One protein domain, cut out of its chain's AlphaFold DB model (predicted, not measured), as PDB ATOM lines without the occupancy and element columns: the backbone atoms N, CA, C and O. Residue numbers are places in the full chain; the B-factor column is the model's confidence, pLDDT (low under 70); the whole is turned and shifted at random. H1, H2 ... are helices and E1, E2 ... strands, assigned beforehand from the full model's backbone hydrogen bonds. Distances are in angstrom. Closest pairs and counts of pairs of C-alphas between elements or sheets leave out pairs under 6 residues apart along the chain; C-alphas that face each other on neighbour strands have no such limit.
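AT A GLANCE: This is residues 4 to 106 of the 332 residues of an uncharacterized protein of Flaviflexus sp. H23T48 (UniProt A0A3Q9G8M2). A strongly twisted sheet of four strands is the middle layer, with H1 packed over one face and H2 over the other. The end of H2 and the tail, residues 100 to 106, stick out. The printed part has 103 residues with two named helices and four named strands, in the order H1 E1 E2 E3 E4 H2; the class is mixed. The sheet, E1 - E2 - E3 - E4, is antiparallel throughout, a meander in which each strand neighbours the one before. The whole is compact, with a radius of gyration of the C-alphas of 13.2 A, and rounded, spanning 38 by 32 by 27 A.

IN THESE COORDINATES: Find C-alpha 4 at (30.611, 89.802, 27.094); from there H1, residues 4 to 21, runs 25.4 A. Next come E1, residues 31 to 40, 26.1 A, and E2, residues 43 to 51, 26.2 A. E3, residues 59 to 67, covers 25.8 A, and E4, residues 76 to 83, 19.9 A. H2, residues 88 to 104, runs 23.2 A to C-alpha 104 at (5.820, 101.160, 42.514).

HOW THE PARTS SIT: Look first at three hairpins: E1 and E2, with N 33 and O 49 at 2.8 A; E2 and E3, with N 48 and O 61 at 2.8 A; E3 and E4, with N 62 and O 78 at 2.8 A. E1 bends by 52 degrees at residue 36, E4 by 51 degrees at residue 80. H1 touches E3, the closest C-alphas being those of Ala 14 and Ala 63, 5.3 A. On the opposite face H2 touches E2, closest at the C-alphas of Ala 47 and Ala 92, 6.0 A. H1 and H2 are apart. In both helices every O i to N i+4 pair is within hydrogen-bond range.

THE WHOLE: The C-alphas farthest apart are those of Gly 54 and Gly 106, 38.4 A. The printed part has no cut and no long link. Mean pLDDT of the printed part is 75.4; residues 67 to 81 and 95 to 106 are among those under 70.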
ATOM      1  N   LEU A   4      30.682  89.074  28.365       79.94
ATOM      2  CA  LEU A   4      30.611  89.802  27.094       79.94
ATOM      3  C   LEU A   4      29.714  89.111  26.049       79.94
ATOM      4  O   LEU A   4      29.087  89.774  25.222       79.94
ATOM      5  N   LYS A   5      29.663  87.774  26.045       81.38
ATOM      6  CA  LYS A   5      28.812  87.003  25.128       81.38
ATOM      7  C   LYS A   5      27.345  87.042  25.566       81.38
ATOM      8  O   LYS A   5      26.485  87.094  24.691       81.38
ATOM      9  N   ALA A   6      27.076  87.052  26.872       79.75
ATOM     10  CA  ALA A   6      25.736  87.252  27.418       79.75
ATOM     11  C   ALA A   6      25.224  88.662  27.092       79.75
ATOM     12  O   ALA A   6      24.182  88.789  26.461       79.75
ATOM     13  N   LEU A   7      26.023  89.699  27.358       82.88
ATOM     14  CA  LEU A   7      25.662  91.092  27.087       82.88
ATOM     15  C   LEU A   7      25.363  91.352  25.604       82.88
ATOM     16  O   LEU A   7      24.362  91.974  25.256       82.88
ATOM     17  N   LYS A   8      26.202  90.831  24.699       87.44
ATOM     18  CA  LYS A   8      25.956  90.928  23.249       87.44
ATOM     19  C   LYS A   8      24.660  90.240  22.835       87.44
ATOM     20  O   LYS A   8      24.007  90.683  21.893       87.44
ATOM     21  N   LYS A   9      24.312  89.140  23.503       86.69
ATOM     22  CA  LYS A   9      23.064  88.431  23.247       86.69
ATOM     23  C   LYS A   9      21.865  89.222  23.777       86.69
ATOM     24  O   LYS A   9      20.946  89.431  23.001       86.69
ATOM     25  N   GLN A  10      21.925  89.745  24.999       85.69
ATOM     26  CA  GLN A  10      20.893  90.618  25.575       85.69
ATOM     27  C   GLN A  10      20.636  91.858  24.704       85.69
ATOM     28  O   GLN A  10      19.494  92.156  24.375       85.69
ATOM     29  N   ALA A  11      21.686  92.543  24.242       89.25
ATOM     30  CA  ALA A  11      21.531  93.693  23.350       89.25
ATOM     31  C   ALA A  11      20.846  93.298  22.029       89.25
ATOM     32  O   ALA A  11      19.938  93.979  21.563       89.25
ATOM     33  N   LYS A  12      21.241  92.162  21.438       91.00
ATOM     34  CA  LYS A  12      20.627  91.646  20.206       91.00
ATOM     35  C   LYS A  12      19.163  91.248  20.409       91.00
ATOM     36  O   LYS A  12      18.341  91.499  19.533       91.00
ATOM     37  N   ASP A  13      18.859  90.606  21.530       86.38
ATOM     38  CA  ASP A  13      17.512  90.169  21.879       86.38
ATOM     39  C   ASP A  13      16.610  91.379  22.161       86.38
ATOM     40  O   ASP A  13      15.506  91.431  21.630       86.38
ATOM     41  N   ALA A  14      17.115  92.404  22.851       85.25
ATOM     42  CA  ALA A  14      16.397  93.656  23.073       85.25
ATOM     43  C   ALA A  14      16.149  94.420  21.761       85.25
ATOM     44  O   ALA A  14      15.080  94.988  21.575       85.25
ATOM     45  N   VAL A  15      17.110  94.432  20.825       91.06
ATOM     46  CA  VAL A  15      16.907  95.053  19.501       91.06
ATOM     47  C   VAL A  15      15.855  94.296  18.704       91.06
ATOM     48  O   VAL A  15      15.061  94.923  18.011       91.06
ATOM     49  N   ARG A  16      15.847  92.959  18.768       86.56
ATOM     50  CA  ARG A  16      14.787  92.163  18.140       86.56
ATOM     51  C   ARG A  16      13.433  92.544  18.731       86.56
ATOM     52  O   ARG A  16      12.546  92.871  17.959       86.56
ATOM     53  N   GLU A  17      13.335  92.582  20.056       81.62
ATOM     54  CA  GLU A  17      12.110  92.971  20.753       81.62
ATOM     55  C   GLU A  17      11.639  94.359  20.322       81.62
ATOM     56  O   GLU A  17      10.516  94.511  19.865       81.62
ATOM     57  N   MET A  18      12.522  95.358  20.362       83.62
ATOM     58  CA  MET A  18      12.209  96.720  19.935       83.62
ATOM     59  C   MET A  18      11.795  96.769  18.460       83.62
ATOM     60  O   MET A  18      10.846  97.452  18.096       83.62
ATOM     61  N   ARG A  19      12.471  96.027  17.576       85.62
ATOM     62  CA  ARG A  19      12.105  95.966  16.154       85.62
ATOM     63  C   ARG A  19      10.753  95.316  15.917       85.62
ATOM     64  O   ARG A  19      10.127  95.672  14.925       85.62
ATOM     65  N   ASP A  20      10.374  94.342  16.733       78.38
ATOM     66  CA  ASP A  20       9.081  93.673  16.636       78.38
ATOM     67  C   ASP A  20       7.981  94.547  17.264       78.38
ATOM     68  O   ASP A  20       6.940  94.724  16.642       78.38
ATOM     69  N   TRP A  21       8.267  95.211  18.389       70.31
ATOM     70  CA  TRP A  21       7.412  96.210  19.042       70.31
ATOM     71  C   TRP A  21       7.085  97.412  18.144       70.31
ATOM     72  O   TRP A  21       5.972  97.926  18.156       70.31
ATOM     73  N   LEU A  22       8.055  97.867  17.348       71.50
ATOM     74  CA  LEU A  22       7.924  99.032  16.469       71.50
ATOM     75  C   LEU A  22       7.324  98.720  15.090       71.50
ATOM     76  O   LEU A  22       7.305  99.606  14.234       71.50
ATOM     77  N   VAL A  23       6.904  97.483  14.808       76.94
ATOM     78  CA  VAL A  23       6.231  97.172  13.536       76.94
ATOM     79  C   VAL A  23       4.905  97.928  13.491       76.94
ATOM     80  O   VAL A  23       4.066  97.733  14.361       76.94
ATOM     81  N   ARG A  24       4.701  98.763  12.461       59.19
ATOM     82  CA  ARG A  24       3.457  99.519  12.253       59.19
ATOM     83  C   ARG A  24       2.869  99.291  10.880       59.19
ATOM     84  O   ARG A  24       3.567  99.468   9.887       59.19
ATOM     85  N   ASP A  25       1.607  98.874  10.817       54.69
ATOM     86  CA  ASP A  25       0.891  98.620   9.559       54.69
ATOM     87  C   ASP A  25       1.674  97.686   8.614       54.69
ATOM     88  O   ASP A  25       1.764  97.905   7.406       54.69
ATOM     89  N   GLY A  26       2.338  96.671   9.181       61.28
ATOM     90  CA  GLY A  26       3.202  95.734   8.449       61.28
ATOM     91  C   GLY A  26       4.575  96.288   8.039       61.28
ATOM     92  O   GLY A  26       5.396  95.550   7.490       61.28
ATOM     93  N   HIS A  27       4.864  97.552   8.337       67.06
ATOM     94  CA  HIS A  27       6.136  98.199   8.059       67.06
ATOM     95  C   HIS A  27       7.026  98.157   9.300       67.06
ATOM     96  O   HIS A  27       6.677  98.627  10.382       67.06
ATOM     97  N   ARG A  28       8.206  97.557   9.145       84.88
ATOM     98  CA  ARG A  28       9.237  97.545  10.188       84.88
ATOM     99  C   ARG A  28       9.876  98.927  10.301       84.88
ATOM    100  O   ARG A  28       9.987  99.589   9.273       84.88
ATOM    101  N   PRO A  29      10.377  99.320  11.484       85.94
ATOM    102  CA  PRO A  29      11.177 100.533  11.595       85.94
ATOM    103  C   PRO A  29      12.338 100.487  10.594       85.94
ATOM    104  O   PRO A  29      12.981  99.439  10.423       85.94
ATOM    105  N   ASP A  30      12.621 101.627   9.964       89.75
ATOM    106  CA  ASP A  30      13.701 101.764   8.985       89.75
ATOM    107  C   ASP A  30      15.041 101.394   9.630       89.75
ATOM    108  O   ASP A  30      15.867 100.687   9.043       89.75
ATOM    109  N   LYS A  31      15.239 101.831  10.880       92.31
ATOM    110  CA  LYS A  31      16.432 101.550  11.682       92.31
ATOM    111  C   LYS A  31      16.096 101.424  13.161       92.31
ATOM    112  O   LYS A  31      15.179 102.076  13.647       92.31
ATOM    113  N   VAL A  32      16.879 100.601  13.856       94.50
ATOM    114  CA  VAL A  32      16.913 100.493  15.320       94.50
ATOM    115  C   VAL A  32      18.363 100.246  15.705       94.50
ATOM    116  O   VAL A  32      18.924  99.226  15.302       94.50
ATOM    117  N   ASP A  33      18.944 101.159  16.476       94.69
ATOM    118  CA  ASP A  33      20.335 101.109  16.920       94.69
ATOM    119  C   ASP A  33      20.411 101.263  18.441       94.69
ATOM    120  O   ASP A  33      19.705 102.073  19.039       94.69
ATOM    121  N   VAL A  34      21.292 100.494  19.081       94.75
ATOM    122  CA  VAL A  34      21.546 100.622  20.523       94.75
ATOM    123  C   VAL A  34      22.378 101.875  20.772       94.75
ATOM    124  O   VAL A  34      23.482 101.995  20.244       94.75
ATOM    125  N   LEU A  35      21.868 102.777  21.608       93.44
ATOM    126  CA  LEU A  35      22.582 103.969  22.069       93.44
ATOM    127  C   LEU A  35      23.491 103.647  23.255       93.44
ATOM    128  O   LEU A  35      24.629 104.105  23.323       93.44
ATOM    129  N   GLY A  36      23.000 102.839  24.195       91.38
ATOM    130  CA  GLY A  36      23.752 102.533  25.402       91.38
ATOM    131  C   GLY A  36      23.048 101.563  26.335       91.38
ATOM    132  O   GLY A  36      21.867 101.250  26.180       91.38
ATOM    133  N   ARG A  37      23.806 101.080  27.318       90.38
ATOM    134  CA  ARG A  37      23.301 100.257  28.418       90.38
ATOM    135  C   ARG A  37      22.870 101.167  29.564       90.38
ATOM    136  O   ARG A  37      23.611 102.083  29.910       90.38
ATOM    137  N   ILE A  38      21.711 100.885  30.146       86.44
ATOM    138  CA  ILE A  38      21.230 101.519  31.372       86.44
ATOM    139  C   ILE A  38      21.155 100.436  32.445       86.44
ATOM    140  O   ILE A  38      20.423  99.459  32.294       86.44
ATOM    141  N   ASP A  39      21.939 100.591  33.508       79.75
ATOM    142  CA  ASP A  39      21.970  99.644  34.622       79.75
ATOM    143  C   ASP A  39      21.207 100.201  35.820       79.75
ATOM    144  O   ASP A  39      21.536 101.269  36.336       79.75
ATOM    145  N   GLY A  40      20.209  99.445  36.268       65.50
ATOM    146  CA  GLY A  40      19.553  99.620  37.558       65.50
ATOM    147  C   GLY A  40      20.039  98.580  38.579       65.50
ATOM    148  O   GLY A  40      20.849  97.705  38.254       65.50
ATOM    149  N   PRO A  41      19.556  98.630  39.832       55.38
ATOM    150  CA  PRO A  41      19.887  97.635  40.851       55.38
ATOM    151  C   PRO A  41      19.438  96.220  40.442       55.38
ATOM    152  O   PRO A  41      18.273  95.862  40.565       55.38
ATOM    153  N   GLY A  42      20.372  95.404  39.944       57.78
ATOM    154  CA  GLY A  42      20.119  94.009  39.555       57.78
ATOM    155  C   GLY A  42      19.420  93.815  38.205       57.78
ATOM    156  O   GLY A  42      19.186  92.668  37.821       57.78
ATOM    157  N   VAL A  43      19.133  94.898  37.475       68.25
ATOM    158  CA  VAL A  43      18.425  94.875  36.192       68.25
ATOM    159  C   VAL A  43      19.158  95.689  35.129       68.25
ATOM    160  O   VAL A  43      19.651  96.784  35.396       68.25
ATOM    161  N   THR A  44      19.210  95.170  33.905       78.75
ATOM    162  CA  THR A  44      19.831  95.848  32.764       78.75
ATOM    163  C   THR A  44      18.806  96.143  31.672       78.75
ATOM    164  O   THR A  44      18.057  95.266  31.230       78.75
ATOM    165  N   PHE A  45      18.834  97.381  31.182       84.31
ATOM    166  CA  PHE A  45      18.081  97.874  30.035       84.31
ATOM    167  C   PHE A  45      19.018  98.393  28.941       84.31
ATOM    168  O   PHE A  45      20.190  98.697  29.180       84.31
ATOM    169  N   PHE A  46      18.492  98.526  27.726       91.38
ATOM    170  CA  PHE A  46      19.192  99.130  26.600       91.38
ATOM    171  C   PHE A  46      18.391 100.313  26.074       91.38
ATOM    172  O   PHE A  46      17.259 100.148  25.622       91.38
ATOM    173  N   ALA A  47      19.003 101.496  26.110       91.38
ATOM    174  CA  ALA A  47      18.508 102.661  25.398       91.38
ATOM    175  C   ALA A  47      18.813 102.494  23.906       91.38
ATOM    176  O   ALA A  47      19.910 102.074  23.519       91.38
ATOM    177  N   MET A  48      17.842 102.824  23.068       93.44
ATOM    178  CA  MET A  48      17.889 102.650  21.625       93.44
ATOM    179  C   MET A  48      17.354 103.888  20.935       93.44
ATOM    180  O   MET A  48      16.447 104.546  21.434       93.44
ATOM    181  N   GLN A  49      17.887 104.157  19.756       93.31
ATOM    182  CA  GLN A  49      17.278 105.071  18.812       93.31
ATOM    183  C   GLN A  49      16.635 104.274  17.690       93.31
ATOM    184  O   GLN A  49      17.175 103.253  17.253       93.31
ATOM    185  N   PHE A  50      15.504 104.743  17.190       91.88
ATOM    186  CA  PHE A  50      14.853 104.140  16.040       91.88
ATOM    187  C   PHE A  50      14.275 105.187  15.099       91.88
ATOM    188  O   PHE A  50      14.023 106.323  15.489       91.88
ATOM    189  N   ARG A  51      14.063 104.781  13.848       92.38
ATOM    190  CA  ARG A  51      13.354 105.566  12.836       92.38
ATOM    191  C   ARG A  51      12.121 104.810  12.386       92.38
ATOM    192  O   ARG A  51      12.214 103.645  11.995       92.38
ATOM    193  N   LEU A  52      10.980 105.485  12.436       83.75
ATOM    194  CA  LEU A  52       9.750 104.980  11.837       83.75
ATOM    195  C   LEU A  52       9.840 105.053  10.304       83.75
ATOM    196  O   LEU A  52      10.569 105.907   9.794       83.75
ATOM    197  N   PRO A  53       9.103 104.193   9.579       82.19
ATOM    198  CA  PRO A  53       9.067 104.212   8.120       82.19
ATOM    199  C   PRO A  53       8.803 105.613   7.564       82.19
ATOM    200  O   PRO A  53       7.778 106.223   7.866       82.19
ATOM    201  N   GLY A  54       9.728 106.124   6.751       80.62
ATOM    202  CA  GLY A  54       9.570 107.421   6.084       80.62
ATOM    203  C   GLY A  54       9.744 108.648   6.986       80.62
ATOM    204  O   GLY A  54       9.570 109.768   6.510       80.62
ATOM    205  N   SER A  55      10.115 108.459   8.255       80.81
ATOM    206  CA  SER A  55      10.515 109.544   9.152       80.81
ATOM    207  C   SER A  55      12.028 109.745   9.111       80.81
ATOM    208  O   SER A  55      12.793 108.776   9.066       80.81
ATOM    209  N   GLU A  56      12.471 111.003   9.151       85.75
ATOM    210  CA  GLU A  56      13.882 111.364   9.337       85.75
ATOM    211  C   GLU A  56      14.274 111.493  10.816       85.75
ATOM    212  O   GLU A  56      15.467 111.483  11.131       85.75
ATOM    213  N   ASP A  57      13.292 111.550  11.718       86.38
ATOM    214  CA  ASP A  57      13.516 111.770  13.141       86.38
ATOM    215  C   ASP A  57      13.965 110.487  13.841       86.38
ATOM    216  O   ASP A  57      13.340 109.428  13.731       86.38
ATOM    217  N   TRP A  58      15.054 110.596  14.599       91.88
ATOM    218  CA  TRP A  58      15.495 109.553  15.514       91.88
ATOM    219  C   TRP A  58      14.737 109.673  16.821       91.88
ATOM    220  O   TRP A  58      14.854 110.691  17.496       91.88
ATOM    221  N   LEU A  59      14.001 108.628  17.183       85.75
ATOM    222  CA  LEU A  59      13.180 108.580  18.387       85.75
ATOM    223  C   LEU A  59      13.803 107.666  19.440       85.75
ATOM    224  O   LEU A  59      14.434 106.661  19.101       85.75
ATOM    225  N   LEU A  60      13.628 108.015  20.714       87.31
ATOM    226  CA  LEU A  60      14.178 107.265  21.838       87.31
ATOM    227  C   LEU A  60      13.251 106.115  22.254       87.31
ATOM    228  O   LEU A  60      12.045 106.284  22.434       87.31
ATOM    229  N   GLY A  61      13.828 104.939  22.471       82.69
ATOM    230  CA  GLY A  61      13.163 103.793  23.078       82.69
ATOM    231  C   GLY A  61      14.068 103.080  24.076       82.69
ATOM    232  O   GLY A  61      15.289 103.225  24.058       82.69
ATOM    233  N   VAL A  62      13.465 102.288  24.950       83.56
ATOM    234  CA  VAL A  62      14.148 101.425  25.907       83.56
ATOM    235  C   VAL A  62      13.582 100.019  25.772       83.56
ATOM    236  O   VAL A  62      12.370  99.845  25.764       83.56
ATOM    237  N   ALA A  63      14.456  99.021  25.675       82.44
ATOM    238  CA  ALA A  63      14.081  97.612  25.754       82.44
ATOM    239  C   ALA A  63      15.030  96.868  26.693       82.44
ATOM    240  O   ALA A  63      16.247  97.082  26.667       82.44
ATOM    241  N   GLY A  64      14.500  95.973  27.521       80.06
ATOM    242  CA  GLY A  64      15.317  95.143  28.399       80.06
ATOM    243  C   GLY A  64      14.563  94.629  29.615       80.06
ATOM    244  O   GLY A  64      13.471  94.081  29.493       80.06
ATOM    245  N   GLY A  65      15.193  94.756  30.781       67.19
ATOM    246  CA  GLY A  65      14.709  94.158  32.021       67.19
ATOM    247  C   GLY A  65      15.392  92.823  32.329       67.19
ATOM    248  O   GLY A  65      14.762  91.900  32.841       67.19
ATOM    249  N   TYR A  66      16.672  92.686  31.972       71.62
ATOM    250  CA  TYR A  66      17.447  91.473  32.230       71.62
ATOM    251  C   TYR A  66      17.912  91.431  33.682       71.62
ATOM    252  O   TYR A  66      18.596  92.351  34.123       71.62
ATOM    253  N   LEU A  67      17.592  90.354  34.399       62.34
ATOM    254  CA  LEU A  67      18.076  90.128  35.760       62.34
ATOM    255  C   LEU A  67      19.465  89.478  35.725       62.34
ATOM    256  O   LEU A  67      19.621  88.352  35.244       62.34
ATOM    257  N   GLY A  68      20.479  90.183  36.232       64.06
ATOM    258  CA  GLY A  68      21.866  89.705  36.236       64.06
ATOM    259  C   GLY A  68      22.397  89.347  34.836       64.06
ATOM    260  O   GLY A  68      22.285  90.126  33.891       64.06
ATOM    261  N   ASP A  69      22.986  88.157  34.688       60.56
ATOM    262  CA  ASP A  69      23.470  87.615  33.406       60.56
ATOM    263  C   ASP A  69      22.414  86.773  32.656       60.56
ATOM    264  O   ASP A  69      22.713  86.145  31.632       60.56
ATOM    265  N   GLY A  70      21.171  86.779  33.150       58.81
ATOM    266  CA  GLY A  70      20.034  86.092  32.554       58.81
ATOM    267  C   GLY A  70      19.714  86.598  31.147       58.81
ATOM    268  O   GLY A  70      19.908  87.761  30.804       58.81
ATOM    269  N   LEU A  71      19.210  85.702  30.301       55.00
ATOM    270  CA  LEU A  71      18.804  86.019  28.923       55.00
ATOM    271  C   LEU A  71      17.286  86.086  28.754       55.00
ATOM    272  O   LEU A  71      16.801  86.350  27.658       55.00
ATOM    273  N   THR A  72      16.551  85.810  29.828       45.78
ATOM    274  CA  THR A  72      15.101  85.937  29.866       45.78
ATOM    275  C   THR A  72      14.768  87.420  29.909       45.78
ATOM    276  O   THR A  72      15.048  88.102  30.893       45.78
ATOM    277  N   LEU A  73      14.232  87.913  28.800       49.53
ATOM    278  CA  LEU A  73      13.709  89.261  28.673       49.53
ATOM    279  C   LEU A  73      12.356  89.313  29.390       49.53
ATOM    280  O   LEU A  73      11.485  88.497  29.105       49.53
ATOM    281  N   THR A  74      12.177  90.254  30.312       52.00
ATOM    282  CA  THR A  74      10.936  90.406  31.094       52.00
ATOM    283  C   THR A  74       9.857  91.225  30.368       52.00
ATOM    284  O   THR A  74       8.845  91.557  30.966       52.00
ATOM    285  N   GLY A  75      10.051  91.538  29.079       51.25
ATOM    286  CA  GLY A  75       9.038  92.177  28.223       51.25
ATOM    287  C   GLY A  75       8.927  93.702  28.345       51.25
ATOM    288  O   GLY A  75       7.986  94.291  27.824       51.25
ATOM    289  N   HIS A  76       9.876  94.369  29.002       64.38
ATOM    290  CA  HIS A  76       9.843  95.821  29.195       64.38
ATOM    291  C   HIS A  76      10.423  96.550  27.976       64.38
ATOM    292  O   HIS A  76      11.619  96.862  27.935       64.38
ATOM    293  N   THR A  77       9.573  96.802  26.979       66.69
ATOM    294  CA  THR A  77       9.877  97.651  25.819       66.69
ATOM    295  C   THR A  77       8.953  98.863  25.815       66.69
ATOM    296  O   THR A  77       7.736  98.721  25.829       66.69
ATOM    297  N   ILE A  78       9.525 100.066  25.819       66.56
ATOM    298  CA  ILE A  78       8.786 101.328  25.902       66.56
ATOM    299  C   ILE A  78       9.477 102.413  25.074       66.56
ATOM    300  O   ILE A  78      10.698 102.445  24.943       66.56
ATOM    301  N   THR A  79       8.700 103.332  24.516       66.06
ATOM    302  CA  THR A  79       9.201 104.532  23.841       66.06
ATOM    303  C   THR A  79       8.283 105.705  24.165       66.06
ATOM    304  O   THR A  79       7.068 105.530  24.228       66.06
ATOM    305  N   SER A  80       8.855 106.893  24.383       58.09
ATOM    306  CA  SER A  80       8.084 108.139  24.492       58.09
ATOM    307  C   SER A  80       7.716 108.725  23.123       58.09
ATOM    308  O   SER A  80       6.987 109.708  23.066       58.09
ATOM    309  N   TYR A  81       8.213 108.138  22.023       68.38
ATOM    310  CA  TYR A  81       8.164 108.695  20.664       68.38
ATOM    311  C   TYR A  81       8.710 110.126  20.562       68.38
ATOM    312  O   TYR A  81       8.356 110.877  19.655       68.38
ATOM    313  N   GLU A  82       9.608 110.499  21.471       74.56
ATOM    314  CA  GLU A  82      10.281 111.791  21.454       74.56
ATOM    315  C   GLU A  82      11.635 111.692  20.739       74.56
ATOM    316  O   GLU A  82      12.272 110.629  20.769       74.56
ATOM    317  N   PRO A  83      12.100 112.786  20.108       82.62
ATOM    318  CA  PRO A  83      13.417 112.832  19.493       82.62
ATOM    319  C   PRO A  83      14.542 112.500  20.477       82.62
ATOM    320  O   PRO A  83      14.532 112.929  21.630       82.62
ATOM    321  N   VAL A  84      15.556 111.781  20.002       86.00
ATOM    322  CA  VAL A  84      16.775 111.516  20.769       86.00
ATOM    323  C   VAL A  84      17.507 112.831  21.023       86.00
ATOM    324  O   VAL A  84      17.790 113.587  20.093       86.00
ATOM    325  N   THR A  85      17.857 113.077  22.283       88.56
ATOM    326  CA  THR A  85      18.661 114.232  22.690       88.56
ATOM    327  C   THR A  85      20.088 113.813  23.051       88.56
ATOM    328  O   THR A  85      20.376 112.632  23.275       88.56
ATOM    329  N   ASP A  86      20.987 114.790  23.194       89.81
ATOM    330  CA  ASP A  86      22.338 114.561  23.728       89.81
ATOM    331  C   ASP A  86      22.321 113.978  25.159       89.81
ATOM    332  O   ASP A  86      23.306 113.391  25.608       89.81
ATOM    333  N   ASN A  87      21.189 114.087  25.867       88.25
ATOM    334  CA  ASN A  87      20.975 113.570  27.216       88.25
ATOM    335  C   ASN A  87      20.202 112.241  27.235       88.25
ATOM    336  O   ASN A  87      19.627 111.897  28.268       88.25
ATOM    337  N   PHE A  88      20.235 111.452  26.152       85.00
ATOM    338  CA  PHE A  88      19.472 110.199  26.021       85.00
ATOM    339  C   PHE A  88      19.568 109.258  27.234       85.00
ATOM    340  O   PHE A  88      18.633 108.516  27.507       85.00
ATOM    341  N   GLY A  89      20.691 109.249  27.963       84.31
ATOM    342  CA  GLY A  89      20.847 108.439  29.172       84.31
ATOM    343  C   GLY A  89      19.933 108.896  30.311       84.31
ATOM    344  O   GLY A  89      19.337 108.057  30.985       84.31
ATOM    345  N   GLN A  90      19.786 110.210  30.506       79.69
ATOM    346  CA  GLN A  90      18.851 110.789  31.475       79.69
ATOM    347  C   GLN A  90      17.408 110.589  31.016       79.69
ATOM    348  O   GLN A  90      16.589 110.175  31.827       79.69
ATOM    349  N   ASP A  91      17.125 110.784  29.728       77.88
ATOM    350  CA  ASP A  91      15.789 110.595  29.151       77.88
ATOM    351  C   ASP A  91      15.349 109.122  29.240       77.88
ATOM    352  O   ASP A  91      14.250 108.813  29.695       77.88
ATOM    353  N   ALA A  92      16.245 108.183  28.920       79.25
ATOM    354  CA  ALA A  92      16.008 106.750  29.067       79.25
ATOM    355  C   ALA A  92      15.839 106.355  30.537       79.25
ATOM    356  O   ALA A  92      14.957 105.566  30.864       79.25
ATOM    357  N   THR A  93      16.642 106.928  31.439       77.25
ATOM    358  CA  THR A  93      16.476 106.727  32.885       77.25
ATOM    359  C   THR A  93      15.152 107.313  33.369       77.25
ATOM    360  O   THR A  93      14.516 106.718  34.226       77.25
ATOM    361  N   ALA A  94      14.698 108.442  32.824       70.06
ATOM    362  CA  ALA A  94      13.408 109.036  33.152       70.06
ATOM    363  C   ALA A  94      12.244 108.181  32.641       70.06
ATOM    364  O   ALA A  94      11.256 108.058  33.361       70.06
ATOM    365  N   LEU A  95      12.383 107.553  31.468       69.31
ATOM    366  CA  LEU A  95      11.421 106.609  30.898       69.31
ATOM    367  C   LEU A  95      11.347 105.313  31.721       69.31
ATOM    368  O   LEU A  95      10.257 104.888  32.095       69.31
ATOM    369  N   ILE A  96      12.502 104.746  32.090       68.38
ATOM    370  CA  ILE A  96      12.603 103.600  33.011       68.38
ATOM    371  C   ILE A  96      12.037 103.977  34.375       68.38
ATOM    372  O   ILE A  96      11.254 103.231  34.930       68.38
ATOM    373  N   ALA A  97      12.355 105.158  34.901       62.53
ATOM    374  CA  ALA A  97      11.845 105.603  36.187       62.53
ATOM    375  C   ALA A  97      10.355 105.967  36.132       62.53
ATOM    376  O   ALA A  97       9.691 105.912  37.155       62.53
ATOM    377  N   ALA A  98       9.807 106.372  34.985       57.47
ATOM    378  CA  ALA A  98       8.370 106.566  34.805       57.47
ATOM    379  C   ALA A  98       7.645 105.217  34.799       57.47
ATOM    380  O   ALA A  98       6.629 105.088  35.475       57.47
ATOM    381  N   MET A  99       8.222 104.220  34.124       60.19
ATOM    382  CA  MET A  99       7.801 102.825  34.202       60.19
ATOM    383  C   MET A  99       7.900 102.316  35.652       60.19
ATOM    384  O   MET A  99       6.887 101.921  36.206       60.19
ATOM    385  N   ASP A 100       9.047 102.449  36.326       52.84
ATOM    386  CA  ASP A 100       9.268 102.027  37.720       52.84
ATOM    387  C   ASP A 100       8.379 102.780  38.720       52.84
ATOM    388  O   ASP A 100       7.918 102.194  39.694       52.84
ATOM    389  N   ARG A 101       8.102 104.075  38.512       47.47
ATOM    390  CA  ARG A 101       7.181 104.860  39.355       47.47
ATOM    391  C   ARG A 101       5.734 104.441  39.139       47.47
ATOM    392  O   ARG A 101       5.009 104.335  40.121       47.47
ATOM    393  N   ALA A 102       5.307 104.188  37.904       43.00
ATOM    394  CA  ALA A 102       3.996 103.600  37.638       43.00
ATOM    395  C   ALA A 102       3.890 102.202  38.287       43.00
ATOM    396  O   ALA A 102       2.879 101.899  38.922       43.00
ATOM    397  N   LEU A 103       4.987 101.435  38.255       38.44
ATOM    398  CA  LEU A 103       5.134 100.100  38.841       38.44
ATOM    399  C   LEU A 103       5.159 100.088  40.379       38.44
ATOM    400  O   LEU A 103       4.704  99.124  40.980       38.44
ATOM    401  N   THR A 104       5.668 101.132  41.041       40.72
ATOM    402  CA  THR A 104       5.820 101.160  42.514       40.72
ATOM    403  C   THR A 104       4.757 101.966  43.254       40.72
ATOM    404  O   THR A 104       4.665 101.847  44.474       40.72
ATOM    405  N   SER A 105       3.964 102.800  42.574       41.09
ATOM    406  CA  SER A 105       3.138 103.798  43.275       41.09
ATOM    407  C   SER A 105       1.636 103.552  43.301       41.09
ATOM    408  O   SER A 105       0.938 104.371  43.893       41.09
ATOM    409  N   GLY A 106       1.105 102.468  42.724       51.53
ATOM    410  CA  GLY A 106      -0.338 102.209  42.814       51.53
ATOM    411  C   GLY A 106      -1.172 103.420  42.374       51.53
ATOM    412  O   GLY A 106      -2.163 103.749  43.018       51.53
TER     413      GLY A 106